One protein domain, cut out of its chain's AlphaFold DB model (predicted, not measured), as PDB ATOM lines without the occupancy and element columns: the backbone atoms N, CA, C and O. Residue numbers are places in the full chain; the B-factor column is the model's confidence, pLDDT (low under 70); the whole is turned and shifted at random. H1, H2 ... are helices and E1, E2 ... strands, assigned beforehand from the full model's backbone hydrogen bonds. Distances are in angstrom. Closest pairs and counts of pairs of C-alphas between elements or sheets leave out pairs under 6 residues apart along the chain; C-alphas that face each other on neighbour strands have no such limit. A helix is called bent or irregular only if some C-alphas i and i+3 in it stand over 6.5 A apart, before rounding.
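This is residues 694 to 773 of the 781 residues of an uncharacterized protein of Tetraodon nigroviridis (UniProt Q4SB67). A small body, made of a bent two-strand hairpin, two short helices and much loop, has one helix, H3, sticking out from it as a free arm that makes the length. In the body H1 sits near the middle, next to the hairpin of E1 and E2; the long link after H1 folds back to pair briefly with E1, and H2 lies beyond H1, away from the hairpin. The printed part has 80 residues with two named strands and three named helices, in the order E1, E2, H1, H2, H3; the sheet E1 - E2 is antiparallel and the class is mixed, helices and strands. It is only just compact, close to loose, with a radius of gyration of the C-alphas of 13.9 A, and its elongated outline spans 47 by 25 by 17 A.

E1, residues 694 to 700, begins at C-alpha 694 (184.038, 149.975, 70.218) and is 15.3 A long from first to last C-alpha. E2, residues 709 to 718, is 16.3 A long and bends by 92 degrees at residue 712. H1, residues 719 to 724, is 8.3 A long, beginning at C-alpha 719 (178.379, 151.150, 65.996). H2, residues 744 to 749, is 8.6 A long. H3, residues 760 to 772, is 18.4 A long and ends at C-alpha 772 (151.265, 150.025, 73.496).

E1 and E2 form a hairpin, antiparallel, with 150 degrees between their directions; N 696 and O 714 are 2.9 A apart and N 713 and O 696 2.8 A apart, within hydrogen-bond range. The closest C-alphas of E1 and H1 are those of Cys 696 and Cys 722, 5.6 A apart. Residues 696 to 697 of E1 pair antiparallel with residues 730 to 731, and these pair antiparallel with residues 736 to 737. H1 and H2 only just touch, with 3 pairs of C-alphas within 8 A; the closest C-alphas are those of Gln 720 and Leu 749, 5.9 A apart. Their lines stand at a steep tilt of 63 degrees, opposite ways. H2 is apart from E1 and E2, and H3 is apart from E1, E2, H1 and H2. In H1 and H2 every O i to N i+4 pair is within hydrogen-bond range; in H3, 8 of 9 are.

The two C-alphas farthest apart are those of Gly 703 and Gln 772, at 47.0 A. Residues 760 to 773, of which 760 to 772 belong to H3, stand free; without them the body spans 31 by 23 by 15 A. The printed part has no cut. The link from H1 to H2 is long, 19 residues. The mean pLDDT of the printed part is 70.9; it is under 70 at residues 703 to 707, 752 to 753 and 755 to 773, and the mean of H3 is 41.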
ATOM      1  N   GLY A 694     182.791 149.787  70.944       82.31
ATOM      2  CA  GLY A 694     184.038 149.975  70.218       82.31
ATOM      3  C   GLY A 694     184.576 151.396  70.315       82.31
ATOM      4  O   GLY A 694     183.992 152.285  70.939       82.31
ATOM      5  N   GLN A 695     185.727 151.597  69.680       88.44
ATOM      6  CA  GLN A 695     186.303 152.912  69.421       88.44
ATOM      7  C   GLN A 695     185.634 153.523  68.182       88.44
ATOM      8  O   GLN A 695     185.445 152.837  67.181       88.44
ATOM      9  N   CYS A 696     185.290 154.807  68.233       89.25
ATOM     10  CA  CYS A 696     184.736 155.559  67.107       89.25
ATOM     11  C   CYS A 696     185.767 156.544  66.549       89.25
ATOM     12  O   CYS A 696     186.370 157.288  67.324       89.25
ATOM     13  N   PHE A 697     185.945 156.588  65.227       89.81
ATOM     14  CA  PHE A 697     186.993 157.362  64.554       89.81
ATOM     15  C   PHE A 697     186.424 158.443  63.627       89.81
ATOM     16  O   PHE A 697     185.418 158.230  62.943       89.81
ATOM     17  N   ARG A 698     187.079 159.613  63.591       86.69
ATOM     18  CA  ARG A 698     186.665 160.776  62.780       86.69
ATOM     19  C   ARG A 698     187.212 160.760  61.358       86.69
ATOM     20  O   ARG A 698     186.654 161.431  60.494       86.69
ATOM     21  N   VAL A 699     188.311 160.050  61.127       82.06
ATOM     22  CA  VAL A 699     188.977 159.959  59.827       82.06
ATOM     23  C   VAL A 699     189.178 158.492  59.476       82.06
ATOM     24  O   VAL A 699     189.548 157.678  60.321       82.06
ATOM     25  N   LEU A 700     188.906 158.186  58.211       82.06
ATOM     26  CA  LEU A 700     189.137 156.897  57.582       82.06
ATOM     27  C   LEU A 700     189.929 157.157  56.298       82.06
ATOM     28  O   LEU A 700     189.418 157.816  55.390       82.06
ATOM     29  N   GLY A 701     191.174 156.691  56.260       75.62
ATOM     30  CA  GLY A 701     192.032 156.717  55.079       75.62
ATOM     31  C   GLY A 701     191.679 155.617  54.073       75.62
ATOM     32  O   GLY A 701     190.746 154.842  54.272       75.62
ATOM     33  N   SER A 702     192.447 155.544  52.987       72.25
ATOM     34  CA  SER A 702     192.188 154.631  51.861       72.25
ATOM     35  C   SER A 702     192.612 153.172  52.096       72.25
ATOM     36  O   SER A 702     192.336 152.327  51.252       72.25
ATOM     37  N   GLY A 703     193.301 152.874  53.203       66.44
ATOM     38  CA  GLY A 703     193.798 151.530  53.517       66.44
ATOM     39  C   GLY A 703     192.752 150.595  54.140       66.44
ATOM     40  O   GLY A 703     191.709 151.028  54.635       66.44
ATOM     41  N   LEU A 704     193.075 149.303  54.169       60.03
ATOM     42  CA  LEU A 704     192.307 148.264  54.859       60.03
ATOM     43  C   LEU A 704     192.867 148.013  56.271       60.03
ATOM     44  O   LEU A 704     194.066 148.153  56.506       60.03
ATOM     45  N   GLY A 705     192.001 147.612  57.205       63.12
ATOM     46  CA  GLY A 705     192.386 147.250  58.574       63.12
ATOM     47  C   GLY A 705     192.591 148.433  59.539       63.12
ATOM     48  O   GLY A 705     192.325 149.585  59.194       63.12
ATOM     49  N   PRO A 706     193.050 148.170  60.780       62.66
ATOM     50  CA  PRO A 706     193.055 149.149  61.876       62.66
ATOM     51  C   PRO A 706     193.856 150.428  61.591       62.66
ATOM     52  O   PRO A 706     193.497 151.494  62.088       62.66
ATOM     53  N   ALA A 707     194.909 150.344  60.772       65.12
ATOM     54  CA  ALA A 707     195.798 151.462  60.466       65.12
ATOM     55  C   ALA A 707     195.158 152.570  59.605       65.12
ATOM     56  O   ALA A 707     195.672 153.687  59.583       65.12
ATOM     57  N   SER A 708     194.036 152.315  58.914       73.62
ATOM     58  CA  SER A 708     193.341 153.371  58.161       73.62
ATOM     59  C   SER A 708     192.425 154.243  59.028       73.62
ATOM     60  O   SER A 708     191.974 155.293  58.568       73.62
ATOM     61  N   CYS A 709     192.195 153.875  60.290       82.31
ATOM     62  CA  CYS A 709     191.434 154.671  61.246       82.31
ATOM     63  C   CYS A 709     192.320 155.662  62.001       82.31
ATOM     64  O   CYS A 709     193.268 155.279  62.682       82.31
ATOM     65  N   SER A 710     191.952 156.945  61.984       80.19
ATOM     66  CA  SER A 710     192.626 157.963  62.792       80.19
ATOM     67  C   SER A 710     191.653 158.951  63.441       80.19
ATOM     68  O   SER A 710     190.460 159.010  63.129       80.19
ATOM     69  N   LEU A 711     192.172 159.702  64.419       82.62
ATOM     70  CA  LEU A 711     191.418 160.631  65.268       82.62
ATOM     71  C   LEU A 711     190.218 159.958  65.976       82.62
ATOM     72  O   LEU A 711     189.061 160.228  65.631       82.62
ATOM     73  N   PRO A 712     190.470 159.078  66.968       85.31
ATOM     74  CA  PRO A 712     189.418 158.534  67.821       85.31
ATOM     75  C   PRO A 712     188.681 159.644  68.588       85.31
ATOM     76  O   PRO A 712     189.297 160.596  69.061       85.31
ATOM     77  N   ILE A 713     187.360 159.507  68.719       82.12
ATOM     78  CA  ILE A 713     186.461 160.508  69.319       82.12
ATOM     79  C   ILE A 713     185.831 159.994  70.616       82.12
ATOM     80  O   ILE A 713     185.811 160.696  71.622       82.12
ATOM     81  N   LEU A 714     185.279 158.778  70.572       76.56
ATOM     82  CA  LEU A 714     184.474 158.189  71.641       76.56
ATOM     83  C   LEU A 714     184.830 156.708  71.776       76.56
ATOM     84  O   LEU A 714     184.692 155.943  70.820       76.56
ATOM     85  N   ARG A 715     185.273 156.322  72.975       79.62
ATOM     86  CA  ARG A 715     185.528 154.932  73.369       79.62
ATOM     87  C   ARG A 715     184.267 154.302  73.954       79.62
ATOM     88  O   ARG A 715     183.473 154.994  74.583       79.62
ATOM     89  N   ASN A 716     184.165 152.980  73.835       81.81
ATOM     90  CA  ASN A 716     183.141 152.160  74.483       81.81
ATOM     91  C   ASN A 716     181.694 152.540  74.084       81.81
ATOM     92  O   ASN A 716     180.780 152.477  74.905       81.81
ATOM     93  N   ILE A 717     181.484 152.930  72.819       81.81
ATOM     94  CA  ILE A 717     180.155 153.219  72.249       81.81
ATOM     95  C   ILE A 717     179.797 152.223  71.144       81.81
ATOM     96  O   ILE A 717     180.690 151.674  70.501       81.81
ATOM     97  N   THR A 718     178.505 152.008  70.893       84.62
ATOM     98  CA  THR A 718     178.040 151.100  69.831       84.62
ATOM     99  C   THR A 718     178.257 151.687  68.432       84.62
ATOM    100  O   THR A 718     178.379 152.907  68.243       84.62
ATOM    101  N   LYS A 719     178.262 150.807  67.425       82.38
ATOM    102  CA  LYS A 719     178.379 151.150  65.996       82.38
ATOM    103  C   LYS A 719     177.334 152.181  65.555       82.38
ATOM    104  O   LYS A 719     177.646 153.102  64.803       82.38
ATOM    105  N   GLN A 720     176.121 152.068  66.098       81.75
ATOM    106  CA  GLN A 720     175.012 152.993  65.882       81.75
ATOM    107  C   GLN A 720     175.338 154.408  66.379       81.75
ATOM    108  O   GLN A 720     175.321 155.350  65.587       81.75
ATOM    109  N   ILE A 721     175.722 154.572  67.651       82.19
ATOM    110  CA  ILE A 721     176.059 155.890  68.223       82.19
ATOM    111  C   ILE A 721     177.193 156.550  67.423       82.19
ATOM    112  O   ILE A 721     177.145 157.750  67.157       82.19
ATOM    113  N   CYS A 722     178.184 155.770  66.975       84.69
ATOM    114  CA  CYS A 722     179.270 156.289  66.149       84.69
ATOM    115  C   CYS A 722     178.786 156.757  64.769       84.69
ATOM    116  O   CYS A 722     178.953 157.928  64.420       84.69
ATOM    117  N   CYS A 723     178.170 155.873  63.982       85.44
ATOM    118  CA  CYS A 723     177.864 156.148  62.579       85.44
ATOM    119  C   CYS A 723     176.657 157.083  62.382       85.44
ATOM    120  O   CYS A 723     176.649 157.879  61.440       85.44
ATOM    121  N   CYS A 724     175.673 157.077  63.288       85.12
ATOM    122  CA  CYS A 724     174.525 157.988  63.208       85.12
ATOM    123  C   CYS A 724     174.879 159.437  63.601       85.12
ATOM    124  O   CYS A 724     174.161 160.362  63.222       85.12
ATOM    125  N   SER A 725     176.004 159.668  64.295       79.00
ATOM    126  CA  SER A 725     176.424 160.986  64.816       79.00
ATOM    127  C   SER A 725     176.777 162.053  63.766       79.00
ATOM    128  O   SER A 725     177.098 163.180  64.138       79.00
ATOM    129  N   ARG A 726     176.799 161.719  62.466       75.81
ATOM    130  CA  ARG A 726     177.412 162.485  61.348       75.81
ATOM    131  C   ARG A 726     178.946 162.623  61.405       75.81
ATOM    132  O   ARG A 726     179.582 162.725  60.350       75.81
ATOM    133  N   VAL A 727     179.540 162.617  62.602       81.88
ATOM    134  CA  VAL A 727     180.977 162.842  62.835       81.88
ATOM    135  C   VAL A 727     181.802 161.557  62.678       81.88
ATOM    136  O   VAL A 727     182.888 161.612  62.103       81.88
ATOM    137  N   GLY A 728     181.288 160.411  63.135       84.69
ATOM    138  CA  GLY A 728     181.943 159.109  62.963       84.69
ATOM    139  C   GLY A 728     182.064 158.691  61.491       84.69
ATOM    140  O   GLY A 728     181.132 158.881  60.706       84.69
ATOM    141  N   LYS A 729     183.222 158.133  61.114       88.44
ATOM    142  CA  LYS A 729     183.516 157.595  59.768       88.44
ATOM    143  C   LYS A 729     183.835 156.103  59.767       88.44
ATOM    144  O   LYS A 729     183.580 155.437  58.765       88.44
ATOM    145  N   ALA A 730     184.356 155.589  60.873       88.25
ATOM    146  CA  ALA A 730     184.625 154.174  61.080       88.25
ATOM    147  C   ALA A 730     184.570 153.828  62.573       88.25
ATOM    148  O   ALA A 730     184.643 154.716  63.431       88.25
ATOM    149  N   TRP A 731     184.413 152.542  62.874       89.69
ATOM    150  CA  TRP A 731     184.096 152.059  64.211       89.69
ATOM    151  C   TRP A 731     184.665 150.659  64.501       89.69
ATOM    152  O   TRP A 731     184.803 149.830  63.603       89.69
ATOM    153  N   GLY A 732     184.940 150.384  65.777       84.75
ATOM    154  CA  GLY A 732     185.417 149.087  66.260       84.75
ATOM    155  C   GLY A 732     186.929 148.910  66.097       84.75
ATOM    156  O   GLY A 732     187.591 149.690  65.413       84.75
ATOM    157  N   ALA A 733     187.494 147.884  66.739       77.50
ATOM    158  CA  ALA A 733     188.937 147.618  66.690       77.50
ATOM    159  C   ALA A 733     189.438 147.316  65.262       77.50
ATOM    160  O   ALA A 733     190.538 147.718  64.901       77.50
ATOM    161  N   ALA A 734     188.598 146.693  64.429       77.00
ATOM    162  CA  ALA A 734     188.891 146.367  63.032       77.00
ATOM    163  C   ALA A 734     188.703 147.539  62.037       77.00
ATOM    164  O   ALA A 734     188.787 147.322  60.832       77.00
ATOM    165  N   CYS A 735     188.434 148.766  62.507       82.94
ATOM    166  CA  CYS A 735     188.208 149.944  61.654       82.94
ATOM    167  C   CYS A 735     187.069 149.773  60.619       82.94
ATOM    168  O   CYS A 735     187.185 150.121  59.444       82.94
ATOM    169  N   LEU A 736     185.919 149.245  61.045       84.88
ATOM    170  CA  LEU A 736     184.784 149.020  60.150       84.88
ATOM    171  C   LEU A 736     184.184 150.357  59.688       84.88
ATOM    172  O   LEU A 736     183.675 151.138  60.494       84.88
ATOM    173  N   ARG A 737     184.227 150.612  58.375       87.81
ATOM    174  CA  ARG A 737     183.676 151.813  57.725       87.81
ATOM    175  C   ARG A 737     182.188 151.988  58.046       87.81
ATOM    176  O   ARG A 737     181.401 151.051  57.929       87.81
ATOM    177  N   CYS A 738     181.792 153.204  58.415       88.94
ATOM    178  CA  CYS A 738     180.385 153.535  58.620       88.94
ATOM    179  C   CYS A 738     179.609 153.521  57.285       88.94
ATOM    180  O   CYS A 738     180.140 154.010  56.283       88.94
ATOM    181  N   PRO A 739     178.350 153.036  57.258       86.44
ATOM    182  CA  PRO A 739     177.502 153.092  56.067       86.44
ATOM    183  C   PRO A 739     177.335 154.515  55.515       86.44
ATOM    184  O   PRO A 739     177.216 155.482  56.271       86.44
ATOM    185  N   TYR A 740     177.282 154.651  54.189       80.62
ATOM    186  CA  TYR A 740     177.089 155.946  53.529       80.62
ATOM    187  C   TYR A 740     175.697 156.524  53.815       80.62
ATOM    188  O   TYR A 740     174.694 155.816  53.695       80.62
ATOM    189  N   PHE A 741     175.616 157.817  54.146       79.25
ATOM    190  CA  PHE A 741     174.352 158.497  54.455       79.25
ATOM    191  C   PHE A 741     173.303 158.289  53.351       79.25
ATOM    192  O   PHE A 741     173.537 158.619  52.193       79.25
ATOM    193  N   GLY A 742     172.140 157.748  53.726       71.00
ATOM    194  CA  GLY A 742     171.017 157.480  52.816       71.00
ATOM    195  C   GLY A 742     170.973 156.075  52.196       71.00
ATOM    196  O   GLY A 742     169.914 155.695  51.686       71.00
ATOM    197  N   SER A 743     172.056 155.291  52.287       77.81
ATOM    198  CA  SER A 743     172.079 153.868  51.892       77.81
ATOM    199  C   SER A 743     171.117 153.009  52.731       77.81
ATOM    200  O   SER A 743     170.697 153.429  53.813       77.81
ATOM    201  N   ALA A 744     170.775 151.806  52.253       77.12
ATOM    202  CA  ALA A 744     169.931 150.853  52.989       77.12
ATOM    203  C   ALA A 744     170.521 150.530  54.375       77.12
ATOM    204  O   ALA A 744     169.911 150.870  55.386       77.12
ATOM    205  N   ALA A 745     171.781 150.082  54.415       74.75
ATOM    206  CA  ALA A 745     172.525 149.825  55.650       74.75
ATOM    207  C   ALA A 745     172.630 151.047  56.590       74.75
ATOM    208  O   ALA A 745     172.712 150.889  57.807       74.75
ATOM    209  N   PHE A 746     172.604 152.283  56.068       81.25
ATOM    210  CA  PHE A 746     172.510 153.474  56.919       81.25
ATOM    211  C   PHE A 746     171.105 153.667  57.505       81.25
ATOM    212  O   PHE A 746     170.983 154.051  58.663       81.25
ATOM    213  N   LYS A 747     170.042 153.413  56.735       75.44
ATOM    214  CA  LYS A 747     168.647 153.511  57.206       75.44
ATOM    215  C   LYS A 747     168.298 152.410  58.213       75.44
ATOM    216  O   LYS A 747     167.527 152.666  59.129       75.44
ATOM    217  N   GLU A 748     168.885 151.227  58.060       75.69
ATOM    218  CA  GLU A 748     168.777 150.105  59.002       75.69
ATOM    219  C   GLU A 748     169.517 150.397  60.313       75.69
ATOM    220  O   GLU A 748     168.950 150.230  61.390       75.69
ATOM    221  N   LEU A 749     170.752 150.912  60.238       78.56
ATOM    222  CA  LEU A 749     171.524 151.286  61.427       78.56
ATOM    223  C   LEU A 749     170.968 152.541  62.124       78.56
ATOM    224  O   LEU A 749     171.019 152.635  63.348       78.56
ATOM    225  N   CYS A 750     170.439 153.508  61.372       79.56
ATOM    226  CA  CYS A 750     170.006 154.819  61.864       79.56
ATOM    227  C   CYS A 750     168.547 155.140  61.467       79.56
ATOM    228  O   CYS A 750     168.329 156.078  60.691       79.56
ATOM    229  N   PRO A 751     167.530 154.420  61.985       71.06
ATOM    230  CA  PRO A 751     166.146 154.569  61.525       71.06
ATOM    231  C   PRO A 751     165.507 155.933  61.848       71.06
ATOM    232  O   PRO A 751     164.730 156.431  61.040       71.06
ATOM    233  N   ALA A 752     165.882 156.598  62.951       64.12
ATOM    234  CA  ALA A 752     165.511 158.004  63.211       64.12
ATOM    235  C   ALA A 752     166.329 159.033  62.393       64.12
ATOM    236  O   ALA A 752     166.086 160.235  62.468       64.12
ATOM    237  N   GLY A 753     167.302 158.586  61.597       65.12
ATOM    238  CA  GLY A 753     168.142 159.443  60.766       65.12
ATOM    239  C   GLY A 753     169.385 160.024  61.466       65.12
ATOM    240  O   GLY A 753     169.677 159.738  62.629       65.12
ATOM    241  N   PRO A 754     170.182 160.823  60.731       70.69
ATOM    242  CA  PRO A 754     171.510 161.252  61.162       70.69
ATOM    243  C   PRO A 754     171.449 162.363  62.223       70.69
ATOM    244  O   PRO A 754     171.131 163.511  61.904       70.69
ATOM    245  N   GLY A 755     171.848 162.051  63.454       60.69
ATOM    246  CA  GLY A 755     171.944 162.989  64.582       60.69
ATOM    247  C   GLY A 755     171.338 162.465  65.887       60.69
ATOM    248  O   GLY A 755     171.715 162.942  66.953       60.69
ATOM    249  N   TYR A 756     170.453 161.468  65.821       55.03
ATOM    250  CA  TYR A 756     169.849 160.859  67.008       55.03
ATOM    251  C   TYR A 756     170.814 159.880  67.689       55.03
ATOM    252  O   TYR A 756     171.432 159.040  67.031       55.03
ATOM    253  N   GLN A 757     170.926 159.979  69.015       50.34
ATOM    254  CA  GLN A 757     171.621 159.000  69.849       50.34
ATOM    255  C   GLN A 757     170.598 158.049  70.472       50.34
ATOM    256  O   GLN A 757     169.674 158.492  71.150       50.34
ATOM    257  N   TYR A 758     170.789 156.749  70.269       49.81
ATOM    258  CA  TYR A 758     170.045 155.709  70.972       49.81
ATOM    259  C   TYR A 758     170.824 155.292  72.222       49.81
ATOM    260  O   TYR A 758     171.981 154.883  72.126       49.81
ATOM    261  N   SER A 759     170.190 155.377  73.390       42.75
ATOM    262  CA  SER A 759     170.624 154.681  74.603       42.75
ATOM    263  C   SER A 759     169.768 153.427  74.807       42.75
ATOM    264  O   SER A 759     168.591 153.412  74.448       42.75
ATOM    265  N   ALA A 760     170.311 152.393  75.453       43.81
ATOM    266  CA  ALA A 760     169.529 151.200  75.806       43.81
ATOM    267  C   ALA A 760     168.332 151.535  76.728       43.81
ATOM    268  O   ALA A 760     167.263 150.939  76.619       43.81
ATOM    269  N   SER A 761     168.453 152.571  77.567       41.66
ATOM    270  CA  SER A 761     167.333 153.105  78.356       41.66
ATOM    271  C   SER A 761     166.198 153.673  77.492       41.66
ATOM    272  O   SER A 761     165.030 153.523  77.848       41.66
ATOM    273  N   ALA A 762     166.503 154.245  76.322       44.38
ATOM    274  CA  ALA A 762     165.487 154.656  75.356       44.38
ATOM    275  C   ALA A 762     164.821 153.454  74.662       44.38
ATOM    276  O   ALA A 762     163.681 153.582  74.225       44.38
ATOM    277  N   GLN A 763     165.456 152.274  74.604       44.53
ATOM    278  CA  GLN A 763     164.787 151.049  74.147       44.53
ATOM    279  C   GLN A 763     163.796 150.502  75.177       44.53
ATOM    280  O   GLN A 763     162.699 150.144  74.782       44.53
ATOM    281  N   GLN A 764     164.084 150.524  76.481       41.59
ATOM    282  CA  GLN A 764     163.089 150.119  77.495       41.59
ATOM    283  C   GLN A 764     161.901 151.091  77.626       41.59
ATOM    284  O   GLN A 764     160.859 150.726  78.181       41.59
ATOM    285  N   PHE A 765     162.043 152.323  77.131       36.50
ATOM    286  CA  PHE A 765     160.922 153.233  76.906       36.50
ATOM    287  C   PHE A 765     160.213 152.901  75.584       36.50
ATOM    288  O   PHE A 765     159.019 152.629  75.582       36.50
ATOM    289  N   ASN A 766     160.952 152.814  74.473       37.00
ATOM    290  CA  ASN A 766     160.387 152.557  73.146       37.00
ATOM    291  C   ASN A 766     159.793 151.149  72.967       37.00
ATOM    292  O   ASN A 766     158.920 151.001  72.124       37.00
ATOM    293  N   GLN A 767     160.195 150.134  73.738       40.78
ATOM    294  CA  GLN A 767     159.538 148.821  73.772       40.78
ATOM    295  C   GLN A 767     158.184 148.932  74.460       40.78
ATOM    296  O   GLN A 767     157.189 148.652  73.811       40.78
ATOM    297  N   ARG A 768     158.111 149.493  75.676       41.41
ATOM    298  CA  ARG A 768     156.822 149.755  76.343       41.41
ATOM    299  C   ARG A 768     155.899 150.655  75.513       41.41
ATOM    300  O   ARG A 768     154.692 150.444  75.495       41.41
ATOM    301  N   VAL A 769     156.459 151.607  74.763       39.16
ATOM    302  CA  VAL A 769     155.707 152.433  73.804       39.16
ATOM    303  C   VAL A 769     155.328 151.666  72.527       39.16
ATOM    304  O   VAL A 769     154.255 151.922  72.009       39.16
ATOM    305  N   SER A 770     156.120 150.706  72.029       40.09
ATOM    306  CA  SER A 770     155.781 149.884  70.839       40.09
ATOM    307  C   SER A 770     154.875 148.687  71.154       40.09
ATOM    308  O   SER A 770     154.185 148.181  70.274       40.09
ATOM    309  N   GLU A 771     154.856 148.241  72.408       41.19
ATOM    310  CA  GLU A 771     153.914 147.261  72.955       41.19
ATOM    311  C   GLU A 771     152.543 147.912  73.210       41.19
ATOM    312  O   GLU A 771     151.520 147.243  73.095       41.19
ATOM    313  N   GLN A 772     152.502 149.229  73.465       41.59
ATOM    314  CA  GLN A 772     151.265 150.025  73.496       41.59
ATOM    315  C   GLN A 772     150.890 150.670  72.143       41.59
ATOM    316  O   GLN A 772     149.725 150.998  71.932       41.59
ATOM    317  N   LEU A 773     151.833 150.825  71.206       45.00
ATOM    318  CA  LEU A 773     151.622 151.326  69.840       45.00
ATOM    319  C   LEU A 773     152.161 150.308  68.825       45.00
ATOM    320  O   LEU A 773     153.280 150.434  68.324       45.00
TER     321      LEU A 773